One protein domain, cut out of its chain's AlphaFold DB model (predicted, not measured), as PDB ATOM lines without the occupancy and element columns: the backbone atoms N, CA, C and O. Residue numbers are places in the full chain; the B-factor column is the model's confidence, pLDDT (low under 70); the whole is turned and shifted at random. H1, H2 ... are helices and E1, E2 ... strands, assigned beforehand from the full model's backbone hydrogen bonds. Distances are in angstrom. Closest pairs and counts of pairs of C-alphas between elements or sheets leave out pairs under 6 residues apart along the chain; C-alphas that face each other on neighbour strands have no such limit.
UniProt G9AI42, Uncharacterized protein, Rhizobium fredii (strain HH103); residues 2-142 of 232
ATOM      1  N   SER A   2     -52.972  19.907  -8.686       64.12
ATOM      2  CA  SER A   2     -54.453  19.901  -8.734       64.12
ATOM      3  C   SER A   2     -55.072  20.817  -9.800       64.12
ATOM      4  O   SER A   2     -55.990  20.400 -10.492       64.12
ATOM      5  N   ALA A   3     -54.537  22.028  -9.986       66.69
ATOM      6  CA  ALA A   3     -55.037  22.972 -10.992       66.69
ATOM      7  C   ALA A   3     -54.722  22.574 -12.449       66.69
ATOM      8  O   ALA A   3     -55.383  23.043 -13.366       66.69
ATOM      9  N   VAL A   4     -53.714  21.727 -12.676       70.25
ATOM     10  CA  VAL A   4     -53.412  21.189 -14.014       70.25
ATOM     11  C   VAL A   4     -54.247  19.937 -14.267       70.25
ATOM     12  O   VAL A   4     -54.815  19.791 -15.341       70.25
ATOM     13  N   MET A   5     -54.415  19.091 -13.246       75.94
ATOM     14  CA  MET A   5     -55.295  17.917 -13.298       75.94
ATOM     15  C   MET A   5     -56.761  18.286 -13.554       75.94
ATOM     16  O   MET A   5     -57.471  17.529 -14.200       75.94
ATOM     17  N   SER A   6     -57.224  19.463 -13.118       72.38
ATOM     18  CA  SER A   6     -58.575  19.939 -13.453       72.38
ATOM     19  C   SER A   6     -58.769  20.281 -14.934       72.38
ATOM     20  O   SER A   6     -59.908  20.429 -15.362       72.38
ATOM     21  N   ILE A   7     -57.683  20.450 -15.697       72.44
ATOM     22  CA  ILE A   7     -57.715  20.844 -17.114       72.44
ATOM     23  C   ILE A   7     -57.351  19.661 -18.011       72.44
ATOM     24  O   ILE A   7     -58.011  19.413 -19.012       72.44
ATOM     25  N   ALA A   8     -56.285  18.950 -17.651       76.94
ATOM     26  CA  ALA A   8     -55.680  17.903 -18.463       76.94
ATOM     27  C   ALA A   8     -55.914  16.487 -17.918       76.94
ATOM     28  O   ALA A   8     -55.370  15.525 -18.455       76.94
ATOM     29  N   GLY A   9     -56.692  16.362 -16.841       81.75
ATOM     30  CA  GLY A   9     -57.008  15.073 -16.248       81.75
ATOM     31  C   GLY A   9     -55.779  14.366 -15.680       81.75
ATOM     32  O   GLY A   9     -54.897  14.985 -15.071       81.75
ATOM     33  N   ASN A  10     -55.725  13.050 -15.860       81.25
ATOM     34  CA  ASN A  10     -54.608  12.207 -15.443       81.25
ATOM     35  C   ASN A  10     -53.480  12.129 -16.494       81.25
ATOM     36  O   ASN A  10     -52.451  11.503 -16.230       81.25
ATOM     37  N   GLY A  11     -53.656  12.758 -17.662       74.56
ATOM     38  CA  GLY A  11     -52.669  12.777 -18.741       74.56
ATOM     39  C   GLY A  11     -52.543  11.457 -19.509       74.56
ATOM     40  O   GLY A  11     -51.587  11.294 -20.267       74.56
ATOM     41  N   THR A  12     -53.484  10.521 -19.344       79.75
ATOM     42  CA  THR A  12     -53.543   9.251 -20.088       79.75
ATOM     43  C   THR A  12     -54.616   9.257 -21.183       79.75
ATOM     44  O   THR A  12     -55.027   8.190 -21.630       79.75
ATOM     45  N   GLY A  13     -55.086  10.438 -21.605       74.44
ATOM     46  CA  GLY A  13     -56.093  10.594 -22.666       74.44
ATOM     47  C   GLY A  13     -57.546  10.629 -22.179       74.44
ATOM     48  O   GLY A  13     -58.463  10.423 -22.965       74.44
ATOM     49  N   ASP A  14     -57.772  10.882 -20.888       78.19
ATOM     50  CA  ASP A  14     -59.095  11.196 -20.333       78.19
ATOM     51  C   ASP A  14     -59.610  12.583 -20.766       78.19
ATOM     52  O   ASP A  14     -60.813  12.847 -20.749       78.19
ATOM     53  N   THR A  15     -58.696  13.448 -21.205       84.00
ATOM     54  CA  THR A  15     -58.960  14.701 -21.920       84.00
ATOM     55  C   THR A  15     -58.206  14.708 -23.258       84.00
ATOM     56  O   THR A  15     -57.468  13.771 -23.556       84.00
ATOM     57  N   THR A  16     -58.332  15.779 -24.053       85.94
ATOM     58  CA  THR A  16     -57.515  15.955 -25.278       85.94
ATOM     59  C   THR A  16     -56.011  16.024 -24.978       85.94
ATOM     60  O   THR A  16     -55.183  15.799 -25.853       85.94
ATOM     61  N   TRP A  17     -55.648  16.341 -23.731       89.69
ATOM     62  CA  TRP A  17     -54.270  16.472 -23.290       89.69
ATOM     63  C   TRP A  17     -53.753  15.151 -22.731       89.69
ATOM     64  O   TRP A  17     -54.295  14.605 -21.767       89.69
ATOM     65  N   LYS A  18     -52.645  14.669 -23.288       89.62
ATOM     66  CA  LYS A  18     -51.973  13.453 -22.830       89.62
ATOM     67  C   LYS A  18     -50.459  13.599 -22.800       89.62
ATOM     68  O   LYS A  18     -49.886  14.527 -23.375       89.62
ATOM     69  N   VAL A  19     -49.800  12.675 -22.102       86.88
ATOM     70  CA  VAL A  19     -48.346  12.509 -22.206       86.88
ATOM     71  C   VAL A  19     -48.003  12.221 -23.677       86.88
ATOM     72  O   VAL A  19     -48.699  11.419 -24.312       86.88
ATOM     73  N   PRO A  20     -46.976  12.876 -24.247       84.88
ATOM     74  CA  PRO A  20     -46.645  12.715 -25.654       84.88
ATOM     75  C   PRO A  20     -46.356  11.278 -26.051       84.88
ATOM     76  O   PRO A  20     -45.754  10.513 -25.296       84.88
ATOM     77  N   GLY A  21     -46.768  10.950 -27.272       81.31
ATOM     78  CA  GLY A  21     -46.292   9.783 -27.989       81.31
ATOM     79  C   GLY A  21     -44.786   9.815 -28.256       81.31
ATOM     80  O   GLY A  21     -44.079  10.762 -27.906       81.31
ATOM     81  N   VAL A  22     -44.300   8.778 -28.930       75.75
ATOM     82  CA  VAL A  22     -42.889   8.663 -29.320       75.75
ATOM     83  C   VAL A  22     -42.756   8.851 -30.822       75.75
ATOM     84  O   VAL A  22     -43.409   8.153 -31.596       75.75
ATOM     85  N   LEU A  23     -41.860   9.755 -31.218       73.06
ATOM     86  CA  LEU A  23     -41.361   9.835 -32.585       73.06
ATOM     87  C   LEU A  23     -40.190   8.861 -32.751       73.06
ATOM     88  O   LEU A  23     -39.152   9.013 -32.099       73.06
ATOM     89  N   ASP A  24     -40.343   7.885 -33.640       70.44
ATOM     90  CA  ASP A  24     -39.234   7.056 -34.101       70.44
ATOM     91  C   ASP A  24     -38.419   7.834 -35.139       70.44
ATOM     92  O   ASP A  24     -38.856   8.054 -36.263       70.44
ATOM     93  N   TRP A  25     -37.212   8.246 -34.757       62.09
ATOM     94  CA  TRP A  25     -36.303   9.021 -35.608       62.09
ATOM     95  C   TRP A  25     -35.752   8.243 -36.804       62.09
ATOM     96  O   TRP A  25     -35.282   8.859 -37.755       62.09
ATOM     97  N   SER A  26     -35.774   6.909 -36.763       60.19
ATOM     98  CA  SER A  26     -35.290   6.085 -37.873       60.19
ATOM     99  C   SER A  26     -36.307   5.992 -39.008       60.19
ATOM    100  O   SER A  26     -35.928   5.934 -40.175       60.19
ATOM    101  N   THR A  27     -37.592   6.024 -38.661       66.19
ATOM    102  CA  THR A  27     -38.714   5.905 -39.600       66.19
ATOM    103  C   THR A  27     -39.506   7.202 -39.750       66.19
ATOM    104  O   THR A  27     -40.454   7.246 -40.528       66.19
ATOM    105  N   MET A  28     -39.151   8.246 -38.994       67.19
ATOM    106  CA  MET A  28     -39.895   9.506 -38.857       67.19
ATOM    107  C   MET A  28     -41.385   9.301 -38.534       67.19
ATOM    108  O   MET A  28     -42.226  10.136 -38.853       67.19
ATOM    109  N   THR A  29     -41.718   8.186 -37.877       71.69
ATOM    110  CA  THR A  29     -43.101   7.800 -37.586       71.69
ATOM    111  C   THR A  29     -43.459   8.161 -36.149       71.69
ATOM    112  O   THR A  29     -42.798   7.728 -35.203       71.69
ATOM    113  N   HIS A  30     -44.514   8.960 -35.970       77.00
ATOM    114  CA  HIS A  30     -45.035   9.318 -34.648       77.00
ATOM    115  C   HIS A  30     -46.074   8.298 -34.184       77.00
ATOM    116  O   HIS A  30     -47.094   8.107 -34.848       77.00
ATOM    117  N   ASN A  31     -45.843   7.664 -33.033       82.31
ATOM    118  CA  ASN A  31     -46.834   6.822 -32.371       82.31
ATOM    119  C   ASN A  31     -47.458   7.577 -31.182       82.31
ATOM    120  O   ASN A  31     -46.810   7.682 -30.136       82.31
ATOM    121  N   PRO A  32     -48.712   8.058 -31.293       83.25
ATOM    122  CA  PRO A  32     -49.394   8.745 -30.201       83.25
ATOM    123  C   PRO A  32     -49.895   7.792 -29.101       83.25
ATOM    124  O   PRO A  32     -50.254   8.261 -28.028       83.25
ATOM    125  N   PHE A  33     -49.921   6.473 -29.299       84.56
ATOM    126  CA  PHE A  33     -50.500   5.521 -28.341       84.56
ATOM    127  C   PHE A  33     -49.418   4.669 -27.680       84.56
ATOM    128  O   PHE A  33     -49.268   3.485 -27.980       84.56
ATOM    129  N   ILE A  34     -48.649   5.289 -26.781       80.19
ATOM    130  CA  ILE A  34     -47.642   4.593 -25.976       80.19
ATOM    131  C   ILE A  34     -48.018   4.592 -24.497       80.19
ATOM    132  O   ILE A  34     -48.655   5.528 -24.008       80.19
ATOM    133  N   ASP A  35     -47.574   3.568 -23.774       82.50
ATOM    134  CA  ASP A  35     -47.798   3.490 -22.335       82.50
ATOM    135  C   ASP A  35     -46.945   4.512 -21.570       82.50
ATOM    136  O   ASP A  35     -45.756   4.728 -21.841       82.50
ATOM    137  N   VAL A  36     -47.555   5.130 -20.554       83.06
ATOM    138  CA  VAL A  36     -46.867   6.071 -19.667       83.06
ATOM    139  C   VAL A  36     -46.035   5.300 -18.641       83.06
ATOM    140  O   VAL A  36     -46.550   4.550 -17.815       83.06
ATOM    141  N   SER A  37     -44.730   5.538 -18.664       83.38
ATOM    142  CA  SER A  37     -43.724   4.952 -17.782       83.38
ATOM    143  C   SER A  37     -42.788   6.043 -17.248       83.38
ATOM    144  O   SER A  37     -42.878   7.209 -17.636       83.38
ATOM    145  N   LYS A  38     -41.842   5.678 -16.375       78.06
ATOM    146  CA  LYS A  38     -40.787   6.607 -15.923       78.06
ATOM    147  C   LYS A  38     -39.900   7.115 -17.063       78.06
ATOM    148  O   LYS A  38     -39.344   8.201 -16.950       78.06
ATOM    149  N   GLU A  39     -39.763   6.333 -18.126       72.75
ATOM    150  CA  GLU A  39     -38.914   6.642 -19.280       72.75
ATOM    151  C   GLU A  39     -39.655   7.487 -20.320       72.75
ATOM    152  O   GLU A  39     -39.036   8.249 -21.058       72.75
ATOM    153  N   THR A  40     -40.985   7.389 -20.349       74.75
ATOM    154  CA  THR A  40     -41.831   8.035 -21.361       74.75
ATOM    155  C   THR A  40     -42.608   9.234 -20.824       74.75
ATOM    156  O   THR A  40     -43.148  10.019 -21.598       74.75
ATOM    157  N   THR A  41     -42.635   9.435 -19.503       81.25
ATOM    158  CA  THR A  41     -43.256  10.610 -18.890       81.25
ATOM    159  C   THR A  41     -42.423  11.878 -19.065       81.25
ATOM    160  O   THR A  41     -41.199  11.903 -18.924       81.25
ATOM    161  N   THR A  42     -43.115  12.985 -19.302       79.88
ATOM    162  CA  THR A  42     -42.537  14.333 -19.330       79.88
ATOM    163  C   THR A  42     -42.528  14.985 -17.952       79.88
ATOM    164  O   THR A  42     -41.806  15.967 -17.755       79.88
ATOM    165  N   LEU A  43     -43.280  14.424 -16.996       82.38
ATOM    166  CA  LEU A  43     -43.393  14.933 -15.637       82.38
ATOM    167  C   LEU A  43     -42.032  14.884 -14.941       82.38
ATOM    168  O   LEU A  43     -41.403  13.837 -14.804       82.38
ATOM    169  N   TYR A  44     -41.607  16.040 -14.464       79.25
ATOM    170  CA  TYR A  44     -40.557  16.199 -13.480       79.25
ATOM    171  C   TYR A  44     -41.192  16.835 -12.247       79.25
ATOM    172  O   TYR A  44     -41.879  17.847 -12.358       79.25
ATOM    173  N   ALA A  45     -40.992  16.231 -11.082       77.62
ATOM    174  CA  ALA A  45     -41.475  16.766  -9.817       77.62
ATOM    175  C   ALA A  45     -40.439  16.475  -8.727       77.62
ATOM    176  O   ALA A  45     -40.177  15.311  -8.416       77.62
ATOM    177  N   SER A  46     -39.845  17.528  -8.172       76.56
ATOM    178  CA  SER A  46     -39.022  17.484  -6.963       76.56
ATOM    179  C   SER A  46     -39.820  17.986  -5.752       76.56
ATOM    180  O   SER A  46     -41.023  18.234  -5.838       76.56
ATOM    181  N   ASP A  47     -39.153  18.140  -4.609       72.00
ATOM    182  CA  ASP A  47     -39.716  18.762  -3.408       72.00
ATOM    183  C   ASP A  47     -40.103  20.239  -3.612       72.00
ATOM    184  O   ASP A  47     -40.892  20.762  -2.827       72.00
ATOM    185  N   ARG A  48     -39.562  20.895  -4.650       70.50
ATOM    186  CA  ARG A  48     -39.675  22.348  -4.878       70.50
ATOM    187  C   ARG A  48     -40.107  22.741  -6.283       70.50
ATOM    188  O   ARG A  48     -40.805  23.736  -6.456       70.50
ATOM    189  N   ASP A  49     -39.723  21.972  -7.296       75.12
ATOM    190  CA  ASP A  49     -39.920  22.332  -8.698       75.12
ATOM    191  C   ASP A  49     -40.672  21.230  -9.446       75.12
ATOM    192  O   ASP A  49     -40.392  20.038  -9.323       75.12
ATOM    193  N   VAL A  50     -41.629  21.645 -10.264       78.44
ATOM    194  CA  VAL A  50     -42.437  20.803 -11.136       78.44
ATOM    195  C   VAL A  50     -42.306  21.330 -12.554       78.44
ATOM    196  O   VAL A  50     -42.366  22.535 -12.785       78.44
ATOM    197  N   PHE A  51     -42.175  20.414 -13.503       83.62
ATOM    198  CA  PHE A  51     -42.325  20.651 -14.929       83.62
ATOM    199  C   PHE A  51     -43.186  19.529 -15.510       83.62
ATOM    200  O   PHE A  51     -42.971  18.356 -15.216       83.62
ATOM    201  N   LEU A  52     -44.163  19.871 -16.336       85.56
ATOM    202  CA  LEU A  52     -45.021  18.905 -17.014       85.56
ATOM    203  C   LEU A  52     -45.294  19.412 -18.419       85.56
ATOM    204  O   LEU A  52     -45.648  20.576 -18.571       85.56
ATOM    205  N   PHE A  53     -45.173  18.535 -19.409       87.88
ATOM    206  CA  PHE A  53     -45.511  18.828 -20.798       87.88
ATOM    207  C   PHE A  53     -46.566  17.838 -21.298       87.88
ATOM    208  O   PHE A  53     -46.362  16.628 -21.190       87.88
ATOM    209  N   LEU A  54     -47.667  18.343 -21.842       89.19
ATOM    210  CA  LEU A  54     -48.748  17.547 -22.416       89.19
ATOM    211  C   LEU A  54     -49.049  18.020 -23.839       89.19
ATOM    212  O   LEU A  54     -48.763  19.159 -24.211       89.19
ATOM    213  N   VAL A  55     -49.622  17.124 -24.633       89.94
ATOM    214  CA  VAL A  55     -49.887  17.329 -26.057       89.94
ATOM    215  C   VAL A  55     -51.253  16.762 -26.433       89.94
ATOM    216  O   VAL A  55     -51.739  15.832 -25.793       89.94
ATOM    217  N   ASP A  56     -51.840  17.324 -27.481       90.88
ATOM    218  CA  ASP A  56     -52.927  16.731 -28.250       90.88
ATOM    219  C   ASP A  56     -52.361  16.210 -29.577       90.88
ATOM    220  O   ASP A  56     -52.428  16.865 -30.621       90.88
ATOM    221  N   ASP A  57     -51.709  15.050 -29.512       87.62
ATOM    222  CA  ASP A  57     -51.111  14.380 -30.670       87.62
ATOM    223  C   ASP A  57     -52.057  13.372 -31.345       87.62
ATOM    224  O   ASP A  57     -51.671  12.680 -32.287       87.62
ATOM    225  N   THR A  58     -53.314  13.329 -30.896       88.38
ATOM    226  CA  THR A  58     -54.407  12.558 -31.509       88.38
ATOM    227  C   THR A  58     -55.220  13.360 -32.526       88.38
ATOM    228  O   THR A  58     -55.913  12.764 -33.349       88.38
ATOM    229  N   HIS A  59     -55.100  14.691 -32.519       90.50
ATOM    230  CA  HIS A  59     -55.754  15.592 -33.473       90.50
ATOM    231  C   HIS A  59     -54.711  16.393 -34.277       90.50
ATOM    232  O   HIS A  59     -54.546  17.598 -34.056       90.50
ATOM    233  N   PRO A  60     -53.979  15.744 -35.206       90.00
ATOM    234  CA  PRO A  60     -52.940  16.405 -35.988       90.00
ATOM    235  C   PRO A  60     -53.504  17.519 -36.879       90.00
ATOM    236  O   PRO A  60     -54.588  17.414 -37.452       90.00
ATOM    237  N   ILE A  61     -52.710  18.572 -37.044       91.94
ATOM    238  CA  ILE A  61     -52.947  19.701 -37.939       91.94
ATOM    239  C   ILE A  61     -51.981  19.572 -39.113       91.94
ATOM    240  O   ILE A  61     -50.768  19.639 -38.932       91.94
ATOM    241  N   GLU A  62     -52.501  19.425 -40.327       91.94
ATOM    242  CA  GLU A  62     -51.669  19.463 -41.529       91.94
ATOM    243  C   GLU A  62     -51.336  20.919 -41.900       91.94
ATOM    244  O   GLU A  62     -52.235  21.718 -42.171       91.94
ATOM    245  N   ALA A  63     -50.044  21.259 -41.952       89.88
ATOM    246  CA  ALA A  63     -49.542  22.577 -42.359       89.88
ATOM    247  C   ALA A  63     -48.517  22.465 -43.505       89.88
ATOM    248  O   ALA A  63     -47.416  23.034 -43.483       89.88
ATOM    249  N   GLY A  64     -48.890  21.705 -44.537       88.12
ATOM    250  CA  GLY A  64     -48.125  21.530 -45.771       88.12
ATOM    251  C   GLY A  64     -47.752  20.077 -46.047       88.12
ATOM    252  O   GLY A  64     -48.383  19.146 -45.550       88.12
ATOM    253  N   ARG A  65     -46.725  19.898 -46.881       86.31
ATOM    254  CA  ARG A  65     -46.180  18.593 -47.266       86.31
ATOM    255  C   ARG A  65     -44.676  18.551 -47.022       86.31
ATOM    256  O   ARG A  65     -43.997  19.571 -47.180       86.31
ATOM    257  N   LEU A  66     -44.187  17.375 -46.651       80.50
ATOM    258  CA  LEU A  66     -42.769  17.041 -46.584       80.50
ATOM    259  C   LEU A  66     -42.207  16.794 -47.994       80.50
ATOM    260  O   LEU A  66     -42.958  16.657 -48.965       80.50
ATOM    261  N   SER A  67     -40.882  16.717 -48.118       75.06
ATOM    262  CA  SER A  67     -40.188  16.451 -49.391       75.06
ATOM    263  C   SER A  67     -40.574  15.107 -50.026       75.06
ATOM    264  O   SER A  67     -40.620  14.991 -51.250       75.06
ATOM    265  N   ASN A  68     -40.927  14.114 -49.207       77.38
ATOM    266  CA  ASN A  68     -41.428  12.807 -49.636       77.38
ATOM    267  C   ASN A  68     -42.928  12.806 -50.022       77.38
ATOM    268  O   ASN A  68     -43.455  11.769 -50.418       77.38
ATOM    269  N   GLY A  69     -43.615  13.950 -49.923       82.31
ATOM    270  CA  GLY A  69     -45.035  14.105 -50.246       82.31
ATOM    271  C   GLY A  69     -46.001  13.778 -49.104       82.31
ATOM    272  O   GLY A  69     -47.207  13.966 -49.271       82.31
ATOM    273  N   GLU A  70     -45.513  13.334 -47.946       82.69
ATOM    274  CA  GLU A  70     -46.357  13.075 -46.779       82.69
ATOM    275  C   GLU A  70     -46.892  14.380 -46.155       82.69
ATOM    276  O   GLU A  70     -46.304  15.452 -46.341       82.69
ATOM    277  N   PRO A  71     -48.033  14.332 -45.438       86.44
ATOM    278  CA  PRO A  71     -48.508  15.454 -44.631       86.44
ATOM    279  C   PRO A  71     -47.439  15.959 -43.660       86.44
ATOM    280  O   PRO A  71     -46.858  15.180 -42.908       86.44
ATOM    281  N   ASP A  72     -47.227  17.272 -43.626       84.75
ATOM    282  CA  ASP A  72     -46.420  17.896 -42.584       84.75
ATOM    283  C   ASP A  72     -47.317  18.219 -41.384       84.75
ATOM    284  O   ASP A  72     -48.159  19.124 -41.452       84.75
ATOM    285  N   LEU A  73     -47.194  17.411 -40.331       87.19
ATOM    286  CA  LEU A  73     -48.109  17.411 -39.195       87.19
ATOM    287  C   LEU A  73     -47.578  18.239 -38.026       87.19
ATOM    288  O   LEU A  73     -46.414  18.159 -37.638       87.19
ATOM    289  N   TYR A  74     -48.496  18.989 -37.430       87.62
ATOM    290  CA  TYR A  74     -48.314  19.728 -36.196       87.62
ATOM    291  C   TYR A  74     -49.348  19.300 -35.161       87.62
ATOM    292  O   TYR A  74     -50.444  18.850 -35.485       87.62
ATOM    293  N   PHE A  75     -49.012  19.498 -33.898       90.94
ATOM    294  CA  PHE A  75     -49.831  19.166 -32.742       90.94
ATOM    295  C   PHE A  75     -49.989  20.400 -31.863       90.94
ATOM    296  O   PHE A  75     -49.215  21.348 -31.984       90.94
ATOM    297  N   ARG A  76     -50.972  20.390 -30.962       93.12
ATOM    298  CA  ARG A  76     -51.073  21.389 -29.889       93.12
ATOM    299  C   ARG A  76     -50.348  20.865 -28.668       93.12
ATOM    300  O   ARG A  76     -50.572  19.727 -28.272       93.12
ATOM    301  N   GLY A  77     -49.518  21.686 -28.044       91.56
ATOM    302  CA  GLY A  77     -48.819  21.327 -26.820       91.56
ATOM    303  C   GLY A  77     -48.852  22.449 -25.804       91.56
ATOM    304  O   GLY A  77     -49.004  23.622 -26.145       91.56
ATOM    305  N   PHE A  78     -48.685  22.079 -24.542       91.25
ATOM    306  CA  PHE A  78     -48.382  23.037 -23.497       91.25
ATOM    307  C   PHE A  78     -47.451  22.426 -22.455       91.25
ATOM    308  O   PHE A  78     -47.511  21.227 -22.178       91.25
ATOM    309  N   TYR A  79     -46.619  23.253 -21.824       88.94
ATOM    310  CA  TYR A  79     -45.965  22.876 -20.574       88.94
ATOM    311  C   TYR A  79     -46.279  23.861 -19.461       88.94
ATOM    312  O   TYR A  79     -46.415  25.060 -19.683       88.94
ATOM    313  N   CYS A  80     -46.348  23.348 -18.239       86.69
ATOM    314  CA  CYS A  80     -46.415  24.150 -17.030       86.69
ATOM    315  C   CYS A  80     -45.189  23.891 -16.161       86.69
ATOM    316  O   CYS A  80     -44.681  22.768 -16.101       86.69
ATOM    317  N   TRP A  81     -44.738  24.923 -15.462       85.44
ATOM    318  CA  TRP A  81     -43.592  24.839 -14.569       85.44
ATOM    319  C   TRP A  81     -43.772  25.746 -13.366       85.44
ATOM    320  O   TRP A  81     -44.460  26.763 -13.449       85.44
ATOM    321  N   ASN A  82     -43.094  25.442 -12.269       81.56
ATOM    322  CA  ASN A  82     -42.813  26.436 -11.243       81.56
ATOM    323  C   ASN A  82     -41.307  26.575 -11.027       81.56
ATOM    324  O   ASN A  82     -40.539  25.651 -11.268       81.56
ATOM    325  N   SER A  83     -40.901  27.760 -10.584       69.06
ATOM    326  CA  SER A  83     -39.562  28.016 -10.072       69.06
ATOM    327  C   SER A  83     -39.707  28.594  -8.676       69.06
ATOM    328  O   SER A  83     -40.164  29.729  -8.513       69.06
ATOM    329  N   GLU A  84     -39.346  27.808  -7.665       62.94
ATOM    330  CA  GLU A  84     -39.413  28.253  -6.271       62.94
ATOM    331  C   GLU A  84     -38.158  29.041  -5.858       62.94
ATOM    332  O   GLU A  84     -38.238  29.989  -5.072       62.94
ATOM    333  N   VAL A  85     -37.005  28.697  -6.439       54.69
ATOM    334  CA  VAL A  85     -35.684  29.210  -6.036       54.69
ATOM    335  C   VAL A  85     -35.217  30.470  -6.771       54.69
ATOM    336  O   VAL A  85     -34.490  31.254  -6.167       54.69
ATOM    337  N   VAL A  86     -35.618  30.705  -8.028       52.12
ATOM    338  CA  VAL A  86     -35.098  31.843  -8.819       52.12
ATOM    339  C   VAL A  86     -36.114  32.979  -8.904       52.12
ATOM    340  O   VAL A  86     -35.864  34.074  -8.405       52.12
ATOM    341  N   SER A  87     -37.278  32.734  -9.505       57.72
ATOM    342  CA  SER A  87     -38.256  33.791  -9.804       57.72
ATOM    343  C   SER A  87     -39.481  33.790  -8.891       57.72
ATOM    344  O   SER A  87     -40.223  34.775  -8.891       57.72
ATOM    345  N   LYS A  88     -39.709  32.723  -8.106       67.50
ATOM    346  CA  LYS A  88     -40.967  32.493  -7.372       67.50
ATOM    347  C   LYS A  88     -42.157  32.664  -8.314       67.50
ATOM    348  O   LYS A  88     -43.038  33.488  -8.070       67.50
ATOM    349  N   THR A  89     -42.171  31.928  -9.418       74.62
ATOM    350  CA  THR A  89     -43.240  31.995 -10.426       74.62
ATOM    351  C   THR A  89     -43.774  30.616 -10.755       74.62
ATOM    352  O   THR A  89     -43.055  29.625 -10.690       74.62
ATOM    353  N   LEU A  90     -45.044  30.579 -11.132       82.44
ATOM    354  CA  LEU A  90     -45.712  29.468 -11.788       82.44
ATOM    355  C   LEU A  90     -46.043  29.944 -13.201       82.44
ATOM    356  O   LEU A  90     -46.585  31.037 -13.355       82.44
ATOM    357  N   GLY A  91     -45.691  29.166 -14.209       84.25
ATOM    358  CA  GLY A  91     -45.902  29.519 -15.602       84.25
ATOM    359  C   GLY A  91     -46.590  28.411 -16.374       84.25
ATOM    360  O   GLY A  91     -46.575  27.239 -15.980       84.25
ATOM    361  N   ILE A  92     -47.193  28.814 -17.480       88.00
ATOM    362  CA  ILE A  92     -47.635  27.927 -18.538       88.00
ATOM    363  C   ILE A  92     -47.268  28.524 -19.890       88.00
ATOM    364  O   ILE A  92     -47.320  29.742 -20.062       88.00
ATOM    365  N   ALA A  93     -46.913  27.663 -20.833       89.94
ATOM    366  CA  ALA A  93     -46.719  28.026 -22.219       89.94
ATOM    367  C   ALA A  93     -47.489  27.061 -23.113       89.94
ATOM    368  O   ALA A  93     -47.383  25.850 -22.912       89.94
ATOM    369  N   SER A  94     -48.236  27.592 -24.076       91.19
ATOM    370  CA  SER A  94     -48.972  26.854 -25.109       91.19
ATOM    371  C   SER A  94     -48.438  27.204 -26.495       91.19
ATOM    372  O   SER A  94     -47.992  28.328 -26.713       91.19
ATOM    373  N   PHE A  95     -48.425  26.228 -27.401       90.62
ATOM    374  CA  PHE A  95     -47.807  26.359 -28.722       90.62
ATOM    375  C   PHE A  95     -48.226  25.221 -29.663       90.62
ATOM    376  O   PHE A  95     -48.675  24.156 -29.223       90.62
ATOM    377  N   TYR A  96     -48.021  25.421 -30.963       88.94
ATOM    378  CA  TYR A  96     -47.982  24.336 -31.942       88.94
ATOM    379  C   TYR A  96     -46.579  23.743 -32.026       88.94
ATOM    380  O   TYR A  96     -45.598  24.427 -31.753       88.94
ATOM    381  N   LEU A  97     -46.465  22.469 -32.389       86.50
ATOM    382  CA  LEU A  97     -45.182  21.776 -32.505       86.50
ATOM    383  C   LEU A  97     -45.254  20.623 -33.504       86.50
ATOM    384  O   LEU A  97     -46.311  20.032 -33.676       86.50
ATOM    385  N   ARG A  98     -44.124  20.250 -34.103       78.31
ATOM    386  CA  ARG A  98     -44.019  19.079 -34.993       78.31
ATOM    387  C   ARG A  98     -43.736  17.786 -34.248       78.31
ATOM    388  O   ARG A  98     -44.202  16.728 -34.643       78.31
ATOM    389  N   ALA A  99     -42.921  17.854 -33.199       65.12
ATOM    390  CA  ALA A  99     -42.528  16.677 -32.435       65.12
ATOM    391  C   ALA A  99     -41.994  17.050 -31.053       65.12
ATOM    392  O   ALA A  99     -41.438  18.133 -30.856       65.12
ATOM    393  N   VAL A 100     -42.075  16.102 -30.119       59.66
ATOM    394  CA  VAL A 100     -41.340  16.141 -28.849       59.66
ATOM    395  C   VAL A 100     -40.525  14.875 -28.710       59.66
ATOM    396  O   VAL A 100     -41.035  13.771 -28.859       59.66
ATOM    397  N   CYS A 101     -39.242  15.041 -28.403       55.12
ATOM    398  CA  CYS A 101     -38.389  13.929 -27.999       55.12
ATOM    399  C   CYS A 101     -38.476  13.729 -26.479       55.12
ATOM    400  O   CYS A 101     -38.590  14.707 -25.738       55.12
ATOM    401  N   CYS A 102     -38.312  12.492 -25.996       39.66
ATOM    402  CA  CYS A 102     -38.227  12.147 -24.566       39.66
ATOM    403  C   CYS A 102     -37.165  12.964 -23.794       39.66
ATOM    404  O   CYS A 102     -37.260  13.134 -22.580       39.66
ATOM    405  N   ASN A 103     -36.203  13.570 -24.501       47.19
ATOM    406  CA  ASN A 103     -35.231  14.524 -23.956       47.19
ATOM    407  C   ASN A 103     -35.814  15.930 -23.685       47.19
ATOM    408  O   ASN A 103     -35.054  16.857 -23.415       47.19
ATOM    409  N   ARG A 104     -37.145  16.103 -23.760       52.56
ATOM    410  CA  ARG A 104     -37.892  17.354 -23.511       52.56
ATOM    411  C   ARG A 104     -37.536  18.506 -24.460       52.56
ATOM    412  O   ARG A 104     -37.786  19.667 -24.151       52.56
ATOM    413  N   ASN A 105     -36.985  18.187 -25.629       56.34
ATOM    414  CA  ASN A 105     -36.808  19.157 -26.705       56.34
ATOM    415  C   ASN A 105     -38.093  19.222 -27.533       56.34
ATOM    416  O   ASN A 105     -38.591  18.187 -27.987       56.34
ATOM    417  N   LEU A 106     -38.599  20.440 -27.702       67.06
ATOM    418  CA  LEU A 106     -39.767  20.755 -28.511       67.06
ATOM    419  C   LEU A 106     -39.285  21.166 -29.903       67.06
ATOM    420  O   LEU A 106     -38.438  22.049 -30.024       67.06
ATOM    421  N   TRP A 107     -39.806  20.529 -30.945       66.88
ATOM    422  CA  TRP A 107     -39.367  20.755 -32.318       66.88
ATOM    423  C   TRP A 107     -40.433  21.476 -33.132       66.88
ATOM    424  O   TRP A 107     -41.598  21.078 -33.113       66.88
ATOM    425  N   GLY A 108     -40.021  22.507 -33.877       69.00
ATOM    426  CA  GLY A 108     -40.921  23.302 -34.718       69.00
ATOM    427  C   GLY A 108     -41.998  24.018 -33.907       69.00
ATOM    428  O   GLY A 108     -43.168  23.913 -34.258       69.00
ATOM    429  N   VAL A 109     -41.603  24.637 -32.788       75.25
ATOM    430  CA  VAL A 109     -42.506  25.371 -31.894       75.25
ATOM    431  C   VAL A 109     -42.970  26.657 -32.561       75.25
ATOM    432  O   VAL A 109     -42.144  27.513 -32.866       75.25
ATOM    433  N   GLU A 110     -44.281  26.812 -32.704       78.12
ATOM    434  CA  GLU A 110     -44.934  27.964 -33.332       78.12
ATOM    435  C   GLU A 110     -46.056  28.508 -32.440       78.12
ATOM    436  O   GLU A 110     -46.576  27.784 -31.590       78.12
ATOM    437  N   ASP A 111     -46.418  29.783 -32.614       82.00
ATOM    438  CA  ASP A 111     -47.428  30.496 -31.810       82.00
ATOM    439  C   ASP A 111     -47.246  30.310 -30.293       82.00
ATOM    440  O   ASP A 111     -48.158  29.934 -29.561       82.00
ATOM    441  N   PHE A 112     -46.021  30.542 -29.819       84.62
ATOM    442  CA  PHE A 112     -45.685  30.419 -28.403       84.62
ATOM    443  C   PHE A 112     -46.316  31.546 -27.578       84.62
ATOM    444  O   PHE A 112     -45.877  32.698 -27.652       84.62
ATOM    445  N   GLU A 113     -47.281  31.183 -26.739       86.31
ATOM    446  CA  GLU A 113     -47.950  32.065 -25.786       86.31
ATOM    447  C   GLU A 113     -47.613  31.652 -24.355       86.31
ATOM    448  O   GLU A 113     -47.733  30.481 -23.998       86.31
ATOM    449  N   GLU A 114     -47.206  32.612 -23.524       89.44
ATOM    450  CA  GLU A 114     -46.794  32.369 -22.142       89.44
ATOM    451  C   GLU A 114     -47.621  33.197 -21.154       89.44
ATOM    452  O   GLU A 114     -47.799  34.405 -21.316       89.44
ATOM    453  N   ILE A 115     -48.062  32.547 -20.074       86.06
ATOM    454  CA  ILE A 115     -48.683  33.194 -18.917       86.06
ATOM    455  C   ILE A 115     -47.821  32.894 -17.690       86.06
ATOM    456  O   ILE A 115     -47.659  31.737 -17.298       86.06
ATOM    457  N   VAL A 116     -47.303  33.946 -17.046       86.38
ATOM    458  CA  VAL A 116     -46.485  33.839 -15.828       86.38
ATOM    459  C   VAL A 116     -47.204  34.467 -14.641       86.38
ATOM    460  O   VAL A 116     -47.479  35.666 -14.605       86.38
ATOM    461  N   ILE A 117     -47.432  33.667 -13.603       82.94
ATOM    462  CA  ILE A 117     -48.071  34.077 -12.357       82.94
ATOM    463  C   ILE A 117     -47.032  34.076 -11.237       82.94
ATOM    464  O   ILE A 117     -46.400  33.064 -10.931       82.94
ATOM    465  N   ARG A 118     -46.877  35.214 -10.553       82.00
ATOM    466  CA  ARG A 118     -46.044  35.285  -9.340       82.00
ATOM    467  C   ARG A 118     -46.607  34.392  -8.238       82.00
ATOM    468  O   ARG A 118     -47.800  34.461  -7.927       82.00
ATOM    469  N   HIS A 119     -45.731  33.627  -7.600       74.25
ATOM    470  CA  HIS A 119     -46.051  32.753  -6.485       74.25
ATOM    471  C   HIS A 119     -46.538  33.588  -5.295       74.25
ATOM    472  O   HIS A 119     -45.859  34.489  -4.802       74.25
ATOM    473  N   SER A 120     -47.760  33.313  -4.859       77.00
ATOM    474  CA  SER A 120     -48.431  33.975  -3.746       77.00
ATOM    475  C   SER A 120     -49.424  33.006  -3.117       77.00
ATOM    476  O   SER A 120     -49.757  31.979  -3.712       77.00
ATOM    477  N   LYS A 121     -49.961  33.356  -1.944       76.31
ATOM    478  CA  LYS A 121     -50.987  32.558  -1.251       76.31
ATOM    479  C   LYS A 121     -52.181  32.186  -2.151       76.31
ATOM    480  O   LYS A 121     -52.789  31.143  -1.955       76.31
ATOM    481  N   PHE A 122     -52.489  33.018  -3.149       77.56
ATOM    482  CA  PHE A 122     -53.606  32.828  -4.081       77.56
ATOM    483  C   PHE A 122     -53.160  32.427  -5.497       77.56
ATOM    484  O   PHE A 122     -53.962  32.482  -6.428       77.56
ATOM    485  N   ALA A 123     -51.893  32.048  -5.699       72.94
ATOM    486  CA  ALA A 123     -51.374  31.688  -7.020       72.94
ATOM    487  C   ALA A 123     -52.110  30.495  -7.636       72.94
ATOM    488  O   ALA A 123     -52.443  30.559  -8.811       72.94
ATOM    489  N   GLY A 124     -52.453  29.467  -6.852       71.62
ATOM    490  CA  GLY A 124     -53.231  28.329  -7.357       71.62
ATOM    491  C   GLY A 124     -54.626  28.723  -7.861       71.62
ATOM    492  O   GLY A 124     -55.052  28.249  -8.908       71.62
ATOM    493  N   HIS A 125     -55.308  29.638  -7.164       75.62
ATOM    494  CA  HIS A 125     -56.618  30.143  -7.585       75.62
ATOM    495  C   HIS A 125     -56.518  31.006  -8.849       75.62
ATOM    496  O   HIS A 125     -57.302  30.832  -9.775       75.62
ATOM    497  N   ARG A 126     -55.538  31.919  -8.913       79.00
ATOM    498  CA  ARG A 126     -55.294  32.727 -10.121       79.00
ATOM    499  C   ARG A 126     -54.893  31.867 -11.309       79.00
ATOM    500  O   ARG A 126     -55.395  32.090 -12.395       79.00
ATOM    501  N   PHE A 127     -54.079  30.837 -11.089       76.75
ATOM    502  CA  PHE A 127     -53.741  29.871 -12.126       76.75
ATOM    503  C   PHE A 127     -54.996  29.182 -12.657       76.75
ATOM    504  O   PHE A 127     -55.241  29.227 -13.851       76.75
ATOM    505  N   ALA A 128     -55.853  28.633 -11.796       76.25
ATOM    506  CA  ALA A 128     -57.101  28.029 -12.260       76.25
ATOM    507  C   ALA A 128     -58.007  29.028 -13.013       76.25
ATOM    508  O   ALA A 128     -58.642  28.651 -13.988       76.25
ATOM    509  N   HIS A 129     -58.051  30.293 -12.590       81.25
ATOM    510  CA  HIS A 129     -58.919  31.303 -13.200       81.25
ATOM    511  C   HIS A 129     -58.379  31.890 -14.514       81.25
ATOM    512  O   HIS A 129     -59.163  32.211 -15.396       81.25
ATOM    513  N   GLU A 130     -57.062  32.039 -14.655       81.69
ATOM    514  CA  GLU A 130     -56.423  32.639 -15.836       81.69
ATOM    515  C   GLU A 130     -55.981  31.566 -16.841       81.69
ATOM    516  O   GLU A 130     -56.219  31.691 -18.040       81.69
ATOM    517  N   VAL A 131     -55.379  30.477 -16.357       81.81
ATOM    518  CA  VAL A 131     -54.761  29.446 -17.201       81.81
ATOM    519  C   VAL A 131     -55.772  28.429 -17.719       81.81
ATOM    520  O   VAL A 131     -55.687  28.046 -18.884       81.81
ATOM    521  N   ALA A 132     -56.743  27.995 -16.905       81.38
ATOM    522  CA  ALA A 132     -57.723  27.006 -17.369       81.38
ATOM    523  C   ALA A 132     -58.545  27.502 -18.571       81.38
ATOM    524  O   ALA A 132     -58.652  26.758 -19.552       81.38
ATOM    525  N   PRO A 133     -59.066  28.748 -18.573       84.94
ATOM    526  CA  PRO A 133     -59.757  29.278 -19.742       84.94
ATOM    527  C   PRO A 133     -58.823  29.480 -20.935       84.94
ATOM    528  O   PRO A 133     -59.221  29.166 -22.051       84.94
ATOM    529  N   ALA A 134     -57.584  29.941 -20.723       86.19
ATOM    530  CA  ALA A 134     -56.616  30.127 -21.805       86.19
ATOM    531  C   ALA A 134     -56.295  28.804 -22.521       86.19
ATOM    532  O   ALA A 134     -56.409  28.724 -23.742       86.19
ATOM    533  N   LEU A 135     -56.007  27.736 -21.768       84.75
ATOM    534  CA  LEU A 135     -55.791  26.405 -22.341       84.75
ATOM    535  C   LEU A 135     -57.038  25.838 -23.017       84.75
ATOM    536  O   LEU A 135     -56.928  25.214 -24.069       84.75
ATOM    537  N   THR A 136     -58.218  26.045 -22.430       86.12
ATOM    538  CA  THR A 136     -59.482  25.592 -23.030       86.12
ATOM    539  C   THR A 136     -59.739  26.314 -24.351       86.12
ATOM    540  O   THR A 136     -60.123  25.687 -25.336       86.12
ATOM    541  N   ASN A 137     -59.489  27.622 -24.402       87.94
ATOM    542  CA  ASN A 137     -59.606  28.407 -25.625       87.94
ATOM    543  C   ASN A 137     -58.592  27.948 -26.673       87.94
ATOM    544  O   ASN A 137     -58.973  27.780 -27.824       87.94
ATOM    545  N   PHE A 138     -57.340  27.689 -26.286       90.00
ATOM    546  CA  PHE A 138     -56.307  27.183 -27.192       90.00
ATOM    547  C   PHE A 138     -56.642  25.791 -27.752       90.00
ATOM    548  O   PHE A 138     -56.510  25.561 -28.952       90.00
ATOM    549  N   ALA A 139     -57.144  24.876 -26.916       87.94
ATOM    550  CA  ALA A 139     -57.581  23.549 -27.356       87.94
ATOM    551  C   ALA A 139     -58.701  23.622 -28.409       87.94
ATOM    552  O   ALA A 139     -58.727  22.827 -29.344       87.94
ATOM    553  N   ASN A 140     -59.605  24.597 -28.272       88.31
ATOM    554  CA  ASN A 140     -60.757  24.776 -29.157       88.31
ATOM    555  C   ASN A 140     -60.530  25.814 -30.271       88.31
ATOM    556  O   ASN A 140     -61.442  26.079 -31.057       88.31
ATOM    557  N   SER A 141     -59.350  26.437 -30.343       88.75
ATOM    558  CA  SER A 141     -59.077  27.487 -31.321       88.75
ATOM    559  C   SER A 141     -58.875  26.904 -32.719       88.75
ATOM    560  O   SER A 141     -58.367  25.791 -32.915       88.75
ATOM    561  N   SER A 142     -59.278  27.683 -33.724       90.12
ATOM    562  CA  SER A 142     -59.052  27.321 -35.117       90.12
ATOM    563  C   SER A 142     -57.557  27.392 -35.448       90.12
ATOM    564  O   SER A 142     -56.957  28.448 -35.244       90.12
TER     565      SER A 142
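Overview. This is residues 2 to 142 of the 232 residues of an uncharacterized protein of Rhizobium fredii (strain HH103) (UniProt G9AI42). A long, twisted sheet of four strands, E3 to E6, has one long helix, H2, packed along one face, and the short helix H1 lies side by side with H2. The hairpin of E3 and E4 reaches past E5 and E6 to make one end of the long axis, while the small hairpin of E1 and E2 lies off the E3 edge amid long links. The printed part has 141 residues, in the order H1 E1 E2 E3 E4 E5 E6 H2; the large sheet, E3 - E4 - E5 - E6, is antiparallel, and so is E1 - E2. The class is mixed, helices and strands; the whole is compact, with a radius of gyration of the C-alphas of 15.5 A, yet elongated, spanning 53 by 33 by 29 A.

Along the chain. Find C-alpha 50 at (-42.437, 20.803, -11.136); from there E3, residues 50 to 65, runs 36.4 A and bends by 71 degrees at residue 59. E4, residues 71 to 83, returns over 37.8 A; E5, residues 89 to 97, measures 24.4 A and E6, residues 110 to 118, 25.1 A. H2, residues 123 to 140, runs 25.0 A and ends with C-alpha 140 at (-60.757, 24.776, -29.157). Look back to C-alpha 2 at (-54.453, 19.901, -8.734) for H1, residues 2 to 8; E1 is residues 22 to 24 and E2 residues 29 to 31.

Arrangement. Begin at the sheet, a meander, each strand the antiparallel neighbour of the one before. In the hairpin E3 and E4, look at N 54 and O 78, 2.9 A; in E4 and E5, N 77 and O 95, 2.9 A; in E5 and E6, N 92 and O 115, 3.0 A. H2 is on one face, making two layers, a helix layer and a sheet, at a height over the sheet of 9.4 A. It lies over E4 and E5, along the strands, at 3 degrees to E5 on the local plane; its closest C-alphas to E5 are Leu 135 and Ser 94, 7.4 A. H1 touches H2, closest at the C-alphas of Ala 3 and Ala 128, 5.6 A, at a shallow tilt of 1 degrees, the same way. H1 only grazes the sheet, with residues 4 to 8. The hairpin E1 and E2 has N 24 and O 29 at 2.9 A; both strands are apart from E3. O i to N i+4 pairs are within hydrogen-bond range in 2 of 3 for H1 and 12 of 14 for H2.

Size, cuts and confidence. The C-alphas farthest apart, Asn 68 and Lys 121, are 53.1 A apart. The printed part has no cut; the links H1 to E1, E2 to E3 and E5 to E6 are long. Mean pLDDT of the printed part is 79.1, with residues 2 to 3, 25 to 28, 83 to 88 and 99 to 108 under 70.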